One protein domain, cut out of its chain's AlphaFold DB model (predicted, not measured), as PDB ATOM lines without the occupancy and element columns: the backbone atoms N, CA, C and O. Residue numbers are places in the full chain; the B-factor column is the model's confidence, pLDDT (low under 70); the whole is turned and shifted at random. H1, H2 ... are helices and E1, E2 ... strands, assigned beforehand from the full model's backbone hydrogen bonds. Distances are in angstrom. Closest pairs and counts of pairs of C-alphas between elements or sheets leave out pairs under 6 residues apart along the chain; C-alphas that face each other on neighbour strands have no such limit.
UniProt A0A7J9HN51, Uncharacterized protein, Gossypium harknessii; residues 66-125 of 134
ATOM      1  N   TRP A  66     -16.036-142.093  60.229       92.56
ATOM      2  CA  TRP A  66     -14.958-142.499  61.131       92.56
ATOM      3  C   TRP A  66     -13.723-141.598  60.987       92.56
ATOM      4  O   TRP A  66     -13.211-141.101  61.990       92.56
ATOM      5  N   LEU A  67     -13.285-141.335  59.754       92.25
ATOM      6  CA  LEU A  67     -12.116-140.505  59.467       92.25
ATOM      7  C   LEU A  67     -12.300-139.075  59.985       92.25
ATOM      8  O   LEU A  67     -11.411-138.536  60.638       92.25
ATOM      9  N   VAL A  68     -13.454-138.467  59.722       90.19
ATOM     10  CA  VAL A  68     -13.787-137.114  60.179       90.19
ATOM     11  C   VAL A  68     -13.759-137.039  61.703       90.19
ATOM     12  O   VAL A  68     -13.123-136.142  62.253       90.19
ATOM     13  N   ASN A  69     -14.365-138.007  62.393       90.56
ATOM     14  CA  ASN A  69     -14.345-138.057  63.855       90.56
ATOM     15  C   ASN A  69     -12.921-138.230  64.407       90.56
ATOM     16  O   ASN A  69     -12.534-137.529  65.344       90.56
ATOM     17  N   ALA A  70     -12.117-139.107  63.800       93.06
ATOM     18  CA  ALA A  70     -10.720-139.303  64.177       93.06
ATOM     19  C   ALA A  70      -9.904-138.010  64.004       93.06
ATOM     20  O   ALA A  70      -9.184-137.600  64.916       93.06
ATOM     21  N   LEU A  71     -10.077-137.318  62.877       91.94
ATOM     22  CA  LEU A  71      -9.413-136.052  62.578       91.94
ATOM     23  C   LEU A  71      -9.818-134.941  63.555       91.94
ATOM     24  O   LEU A  71      -8.953-134.233  64.061       91.94
ATOM     25  N   MET A  72     -11.107-134.812  63.882       89.25
ATOM     26  CA  MET A  72     -11.576-133.814  64.855       89.25
ATOM     27  C   MET A  72     -11.116-134.095  66.295       89.25
ATOM     28  O   MET A  72     -11.113-133.184  67.122       89.25
ATOM     29  N   SER A  73     -10.724-135.332  66.612       90.31
ATOM     30  CA  SER A  73     -10.231-135.693  67.949       90.31
ATOM     31  C   SER A  73      -8.775-135.267  68.211       90.31
ATOM     32  O   SER A  73      -8.352-135.205  69.371       90.31
ATOM     33  N   LEU A  74      -8.024-134.936  67.151       89.81
ATOM     34  CA  LEU A  74      -6.617-134.534  67.203       89.81
ATOM     35  C   LEU A  74      -6.437-133.179  67.910       89.81
ATOM     36  O   LEU A  74      -7.054-132.178  67.544       89.81
ATOM     37  N   GLN A  75      -5.545-133.139  68.903       87.56
ATOM     38  CA  GLN A  75      -5.245-131.949  69.708       87.56
ATOM     39  C   GLN A  75      -3.735-131.763  69.879       87.56
ATOM     40  O   GLN A  75      -2.995-132.741  69.999       87.56
ATOM     41  N   HIS A  76      -3.275-130.508  69.897       88.19
ATOM     42  CA  HIS A  76      -1.863-130.210  70.123       88.19
ATOM     43  C   HIS A  76      -1.449-130.564  71.559       88.19
ATOM     44  O   HIS A  76      -2.147-130.183  72.507       88.19
ATOM     45  N   PRO A  77      -0.300-131.233  71.754       82.44
ATOM     46  CA  PRO A  77       0.255-131.423  73.086       82.44
ATOM     47  C   PRO A  77       0.585-130.058  73.712       82.44
ATOM     48  O   PRO A  77       1.104-129.168  73.044       82.44
ATOM     49  N   HIS A  78       0.277-129.894  75.000       70.12
ATOM     50  CA  HIS A  78       0.591-128.704  75.812       70.12
ATOM     51  C   HIS A  78      -0.104-127.382  75.450       70.12
ATOM     52  O   HIS A  78       0.251-126.339  76.004       70.12
ATOM     53  N   SER A  79      -1.135-127.389  74.606       66.50
ATOM     54  CA  SER A  79      -1.929-126.176  74.408       66.50
ATOM     55  C   SER A  79      -2.881-125.956  75.590       66.50
ATOM     56  O   SER A  79      -3.783-126.756  75.828       66.50
ATOM     57  N   LYS A  80      -2.710-124.850  76.333       68.38
ATOM     58  CA  LYS A  80      -3.658-124.425  77.391       68.38
ATOM     59  C   LYS A  80      -5.043-124.083  76.822       68.38
ATOM     60  O   LYS A  80      -6.030-124.073  77.546       68.38
ATOM     61  N   ILE A  81      -5.092-123.792  75.522       73.38
ATOM     62  CA  ILE A  81      -6.293-123.470  74.754       73.38
ATOM     63  C   ILE A  81      -6.546-124.633  73.800       73.38
ATOM     64  O   ILE A  81      -5.626-125.115  73.148       73.38
ATOM     65  N   ARG A  82      -7.787-125.098  73.691       75.00
ATOM     66  CA  ARG A  82      -8.143-126.233  72.829       75.00
ATOM     67  C   ARG A  82      -8.158-125.820  71.348       75.00
ATOM     68  O   ARG A  82      -9.219-125.653  70.756       75.00
ATOM     69  N   ILE A  83      -6.975-125.598  70.776       81.31
ATOM     70  CA  ILE A  83      -6.788-125.225  69.371       81.31
ATOM     71  C   ILE A  83      -6.879-126.505  68.526       81.31
ATOM     72  O   ILE A  83      -6.109-127.441  68.766       81.31
ATOM     73  N   PRO A  84      -7.829-126.591  67.578       85.31
ATOM     74  CA  PRO A  84      -7.985-127.766  66.731       85.31
ATOM     75  C   PRO A  84      -6.820-127.883  65.742       85.31
ATOM     76  O   PRO A  84      -6.486-126.912  65.065       85.31
ATOM     77  N   ILE A  85      -6.250-129.087  65.612       93.12
ATOM     78  CA  ILE A  85      -5.161-129.364  64.652       93.12
ATOM     79  C   ILE A  85      -5.653-129.219  63.208       93.12
ATOM     80  O   ILE A  85      -4.905-128.808  62.324       93.12
ATOM     81  N   VAL A  86      -6.913-129.568  62.951       94.12
ATOM     82  CA  VAL A  86      -7.492-129.587  61.607       94.12
ATOM     83  C   VAL A  86      -8.792-128.802  61.550       94.12
ATOM     84  O   VAL A  86      -9.628-128.873  62.451       94.12
ATOM     85  N   LYS A  87      -8.994-128.090  60.442       91.50
ATOM     86  CA  LYS A  87     -10.277-127.485  60.077       91.50
ATOM     87  C   LYS A  87     -10.791-128.171  58.827       91.50
ATOM     88  O   LYS A  87     -10.189-128.030  57.768       91.50
ATOM     89  N   ILE A  88     -11.889-128.899  58.970       90.25
ATOM     90  CA  ILE A  88     -12.564-129.583  57.868       90.25
ATOM     91  C   ILE A  88     -13.558-128.618  57.213       90.25
ATOM     92  O   ILE A  88     -14.261-127.877  57.906       90.25
ATOM     93  N   TYR A  89     -13.596-128.622  55.883       87.94
ATOM     94  CA  TYR A  89     -14.497-127.816  55.064       87.94
ATOM     95  C   TYR A  89     -15.653-128.657  54.517       87.94
ATOM     96  O   TYR A  89     -15.482-129.837  54.205       87.94
ATOM     97  N   GLY A  90     -16.817-128.023  54.361       79.56
ATOM     98  CA  GLY A  90     -18.017-128.630  53.786       79.56
ATOM     99  C   GLY A  90     -19.216-128.676  54.743       79.56
ATOM    100  O   GLY A  90     -19.120-128.229  55.893       79.56
ATOM    101  N   PRO A  91     -20.369-129.177  54.265       72.75
ATOM    102  CA  PRO A  91     -21.575-129.322  55.069       72.75
ATOM    103  C   PRO A  91     -21.327-130.256  56.256       72.75
ATOM    104  O   PRO A  91     -20.826-131.364  56.097       72.75
ATOM    105  N   LYS A  92     -21.729-129.838  57.461       62.38
ATOM    106  CA  LYS A  92     -21.635-130.687  58.666       62.38
ATOM    107  C   LYS A  92     -22.531-131.930  58.589       62.38
ATOM    108  O   LYS A  92     -22.323-132.884  59.331       62.38
ATOM    109  N   VAL A  93     -23.542-131.903  57.719       57.28
ATOM    110  CA  VAL A  93     -24.513-132.980  57.527       57.28
ATOM    111  C   VAL A  93     -24.014-133.881  56.393       57.28
ATOM    112  O   VAL A  93     -24.103-133.538  55.220       57.28
ATOM    113  N   MET A  94     -23.443-135.026  56.769       59.06
ATOM    114  CA  MET A  94     -22.620-135.903  55.919       59.06
ATOM    115  C   MET A  94     -23.392-136.759  54.892       59.06
ATOM    116  O   MET A  94     -22.822-137.695  54.334       59.06
ATOM    117  N   PHE A  95     -24.686-136.514  54.661       59.84
ATOM    118  CA  PHE A  95     -25.499-137.407  53.822       59.84
ATOM    119  C   PHE A  95     -25.245-137.235  52.318       59.84
ATOM    120  O   PHE A  95     -25.304-138.238  51.599       59.84
ATOM    121  N   ASP A  96     -24.875-136.022  51.891       60.06
ATOM    122  CA  ASP A  96     -24.728-135.649  50.475       60.06
ATOM    123  C   ASP A  96     -23.275-135.402  50.043       60.06
ATOM    124  O   ASP A  96     -22.998-135.174  48.865       60.06
ATOM    125  N   GLN A  97     -22.317-135.442  50.976       66.88
ATOM    126  CA  GLN A  97     -20.910-135.283  50.624       66.88
ATOM    127  C   GLN A  97     -20.368-136.607  50.076       66.88
ATOM    128  O   GLN A  97     -20.557-137.674  50.663       66.88
ATOM    129  N   GLY A  98     -19.692-136.536  48.929       76.00
ATOM    130  CA  GLY A  98     -18.975-137.675  48.364       76.00
ATOM    131  C   GLY A  98     -17.872-138.192  49.302       76.00
ATOM    132  O   GLY A  98     -17.604-137.597  50.348       76.00
ATOM    133  N   PRO A  99     -17.187-139.287  48.935       83.44
ATOM    134  CA  PRO A  99     -16.167-139.922  49.765       83.44
ATOM    135  C   PRO A  99     -14.831-139.153  49.783       83.44
ATOM    136  O   PRO A  99     -13.770-139.718  49.531       83.44
ATOM    137  N   ALA A 100     -14.880-137.849  50.050       87.62
ATOM    138  CA  ALA A 100     -13.737-136.951  50.058       87.62
ATOM    139  C   ALA A 100     -13.900-135.873  51.137       87.62
ATOM    140  O   ALA A 100     -14.994-135.355  51.366       87.62
ATOM    141  N   VAL A 101     -12.786-135.512  51.776       88.81
ATOM    142  CA  VAL A 101     -12.729-134.507  52.842       88.81
ATOM    143  C   VAL A 101     -11.665-133.480  52.489       88.81
ATOM    144  O   VAL A 101     -10.515-133.837  52.243       88.81
ATOM    145  N   ALA A 102     -12.040-132.203  52.495       91.56
ATOM    146  CA  ALA A 102     -11.101-131.099  52.363       91.56
ATOM    147  C   ALA A 102     -10.797-130.516  53.746       91.56
ATOM    148  O   ALA A 102     -11.708-130.298  54.548       91.56
ATOM    149  N   LEU A 103      -9.521-130.260  54.035       93.31
ATOM    150  CA  LEU A 103      -9.087-129.765  55.338       93.31
ATOM    151  C   LEU A 103      -7.883-128.832  55.234       93.31
ATOM    152  O   LEU A 103      -7.108-128.910  54.286       93.31
ATOM    153  N   ASN A 104      -7.711-127.999  56.255       94.25
ATOM    154  CA  ASN A 104      -6.466-127.291  56.540       94.25
ATOM    155  C   ASN A 104      -5.893-127.753  57.880       94.25
ATOM    156  O   ASN A 104      -6.652-128.098  58.787       94.25
ATOM    157  N   VAL A 105      -4.564-127.731  57.999       94.69
ATOM    158  CA  VAL A 105      -3.825-128.090  59.218       94.69
ATOM    159  C   VAL A 105      -3.268-126.825  59.866       94.69
ATOM    160  O   VAL A 105      -2.814-125.917  59.166       94.69
ATOM    161  N   PHE A 106      -3.303-126.772  61.192       93.38
ATOM    162  CA  PHE A 106      -2.857-125.644  61.999       93.38
ATOM    163  C   PHE A 106      -1.730-126.064  62.940       93.38
ATOM    164  O   PHE A 106      -1.608-127.234  63.305       93.38
ATOM    165  N   ASP A 107      -0.882-125.102  63.285       91.44
ATOM    166  CA  ASP A 107       0.153-125.253  64.301       91.44
ATOM    167  C   ASP A 107      -0.402-124.962  65.710       91.44
ATOM    168  O   ASP A 107      -1.488-124.401  65.862       91.44
ATOM    169  N   TRP A 108       0.373-125.257  66.758       88.88
ATOM    170  CA  TRP A 108       0.012-124.989  68.160       88.88
ATOM    171  C   TRP A 108      -0.250-123.504  68.459       88.88
ATOM    172  O   TRP A 108      -0.869-123.180  69.471       88.88
ATOM    173  N   LYS A 109       0.197-122.599  67.583       88.31
ATOM    174  CA  LYS A 109      -0.098-121.157  67.636       88.31
ATOM    175  C   LYS A 109      -1.439-120.776  66.997       88.31
ATOM    176  O   LYS A 109      -1.834-119.621  67.088       88.31
ATOM    177  N   GLY A 110      -2.127-121.717  66.348       88.19
ATOM    178  CA  GLY A 110      -3.336-121.466  65.558       88.19
ATOM    179  C   GLY A 110      -3.067-120.964  64.136       88.19
ATOM    180  O   GLY A 110      -4.009-120.629  63.423       88.19
ATOM    181  N   GLU A 111      -1.805-120.936  63.707       92.56
ATOM    182  CA  GLU A 111      -1.411-120.513  62.362       92.56
ATOM    183  C   GLU A 111      -1.577-121.644  61.351       92.56
ATOM    184  O   GLU A 111      -1.253-122.801  61.634       92.56
ATOM    185  N   ARG A 112      -2.070-121.319  60.151       94.25
ATOM    186  CA  ARG A 112      -2.250-122.311  59.083       94.25
ATOM    187  C   ARG A 112      -0.889-122.772  58.564       94.25
ATOM    188  O   ARG A 112      -0.089-121.958  58.107       94.25
ATOM    189  N   ILE A 113      -0.677-124.082  58.539       95.44
ATOM    190  CA  ILE A 113       0.508-124.690  57.935       95.44
ATOM    191  C   ILE A 113       0.350-124.691  56.411       95.44
ATOM    192  O   ILE A 113      -0.725-124.987  55.887       95.44
ATOM    193  N   ASP A 114       1.428-124.371  55.693       95.56
ATOM    194  CA  ASP A 114       1.466-124.424  54.230       95.56
ATOM    195  C   ASP A 114       1.069-125.830  53.717       95.56
ATOM    196  O   ASP A 114       1.716-126.819  54.085       95.56
ATOM    197  N   PRO A 115       0.034-125.956  52.860       95.12
ATOM    198  CA  PRO A 115      -0.399-127.247  52.324       95.12
ATOM    199  C   PRO A 115       0.703-127.987  51.551       95.12
ATOM    200  O   PRO A 115       0.721-129.222  51.567       95.12
ATOM    201  N   VAL A 116       1.656-127.278  50.929       95.94
ATOM    202  CA  VAL A 116       2.799-127.913  50.244       95.94
ATOM    203  C   VAL A 116       3.713-128.614  51.246       95.94
ATOM    204  O   VAL A 116       4.194-129.724  50.994       95.94
ATOM    205  N   LEU A 117       3.935-128.000  52.408       96.69
ATOM    206  CA  LEU A 117       4.692-128.618  53.491       96.69
ATOM    207  C   LEU A 117       3.954-129.836  54.056       96.69
ATOM    208  O   LEU A 117       4.575-130.888  54.219       96.69
ATOM    209  N   VAL A 118       2.645-129.721  54.300       96.12
ATOM    210  CA  VAL A 118       1.816-130.840  54.782       96.12
ATOM    211  C   VAL A 118       1.924-132.032  53.829       96.12
ATOM    212  O   VAL A 118       2.291-133.119  54.269       96.12
ATOM    213  N   GLN A 119       1.718-131.824  52.526       96.25
ATOM    214  CA  GLN A 119       1.816-132.879  51.511       96.25
ATOM    215  C   GLN A 119       3.210-133.532  51.476       96.25
ATOM    216  O   GLN A 119       3.336-134.756  51.400       96.25
ATOM    217  N   LYS A 120       4.286-132.741  51.568       97.00
ATOM    218  CA  LYS A 120       5.656-133.284  51.633       97.00
ATOM    219  C   LYS A 120       5.869-134.150  52.876       97.00
ATOM    220  O   LYS A 120       6.521-135.191  52.785       97.00
ATOM    221  N   LEU A 121       5.345-133.738  54.031       96.62
ATOM    222  CA  LEU A 121       5.449-134.497  55.280       96.62
ATOM    223  C   LEU A 121       4.618-135.784  55.243       96.62
ATOM    224  O   LEU A 121       5.095-136.819  55.709       96.62
ATOM    225  N   THR A 122       3.423-135.752  54.654       96.31
ATOM    226  CA  THR A 122       2.566-136.939  54.530       96.31
ATOM    227  C   THR A 122       3.136-137.944  53.536       96.31
ATOM    228  O   THR A 122       3.155-139.138  53.829       96.31
ATOM    229  N   ASN A 123       3.713-137.483  52.424       96.75
ATOM    230  CA  ASN A 123       4.364-138.360  51.449       96.75
ATOM    231  C   ASN A 123       5.544-139.127  52.067       96.75
ATOM    232  O   ASN A 123       5.703-140.314  51.805       96.75
ATOM    233  N   LYS A 124       6.315-138.502  52.972       97.88
ATOM    234  CA  LYS A 124       7.360-139.198  53.758       97.88
ATOM    235  C   LYS A 124       6.805-140.296  54.675       97.88
ATOM    236  O   LYS A 124       7.566-141.125  55.166       97.88
ATOM    237  N   LYS A 125       5.502-140.273  54.952       96.94
ATOM    238  CA  LYS A 125       4.767-141.266  55.743       96.94
ATOM    239  C   LYS A 125       3.884-142.170  54.874       96.94
ATOM    240  O   LYS A 125       3.024-142.848  55.420       96.94
TER     241      LYS A 125
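AT A GLANCE: This is residues 66 to 125 of the 134 residues of an uncharacterized protein of Gossypium harknessii (UniProt A0A7J9HN51). A small, loosely built piece: a two-stranded hairpin, E1 and E2, with a short helix near each strand, H1 near E1 and H2 near E2, and much unnamed chain around them. The far part of the hairpin's long loop, residues 95 to 100, sticks out, and so does the last part of the chain printed, residues 119 to 125, of which 119 to 123 belong to H2. The printed part has 60 residues, with two named helices and two named strands in the order H1, E1, E2, H2. The sheet has the order E1 - E2 and is antiparallel; the class is mixed, helices and strands, with under half of the residues in named elements. The whole is only just loose, close to compact, with a radius of gyration of the C-alphas of 12.8 A, and it spans 35 by 28 by 18 A.

HOW THE PARTS SIT: H1, residues 66 to 73, comes closest to E1, residues 86 to 89, at the C-alphas of Met 72 and Val 86, 6.7 A apart. E1 and E2, residues 102 to 105, are a hairpin of antiparallel neighbour strands, their N-to-C directions 154 degrees apart. C-alphas 88 and 103 face each other at 4.3 A. Across this pair N 87 and O 104 are within hydrogen-bond range at 2.9 A, as are N 104 and O 87 at 2.9 A. H2, residues 115 to 123, comes closest to E2 at the C-alphas of Asn 104 and Pro 115, 7.4 A apart. H1 and H2 are apart, and so are H1 and E2, and E1 and H2. In H1 and H2 every O i to N i+4 pair is within hydrogen-bond range.

IN THESE COORDINATES: H1 begins at C-alpha 66, at (-14.958, -142.499, 61.131), and is 10.7 A from first to last C-alpha. E1 begins at C-alpha 86, at (-7.492, -129.587, 61.607), and is 9.7 A long from first to last C-alpha. E2 is 10.4 A long in the same measure. H2 is 12.1 A long and ends at C-alpha 123, at (4.364, -138.360, 51.449).

THE WHOLE: The two C-alphas farthest apart are those of His 78 and Asp 96, at 36.5 A. The printed part has no cut. The links from H1 to E1 and from E1 to E2 are long, 12 residues each; that from E2 to H2 is short, 9 residues. The mean pLDDT of the printed part is 86.2, and residues 79 to 80 and 92 to 97 are under 70.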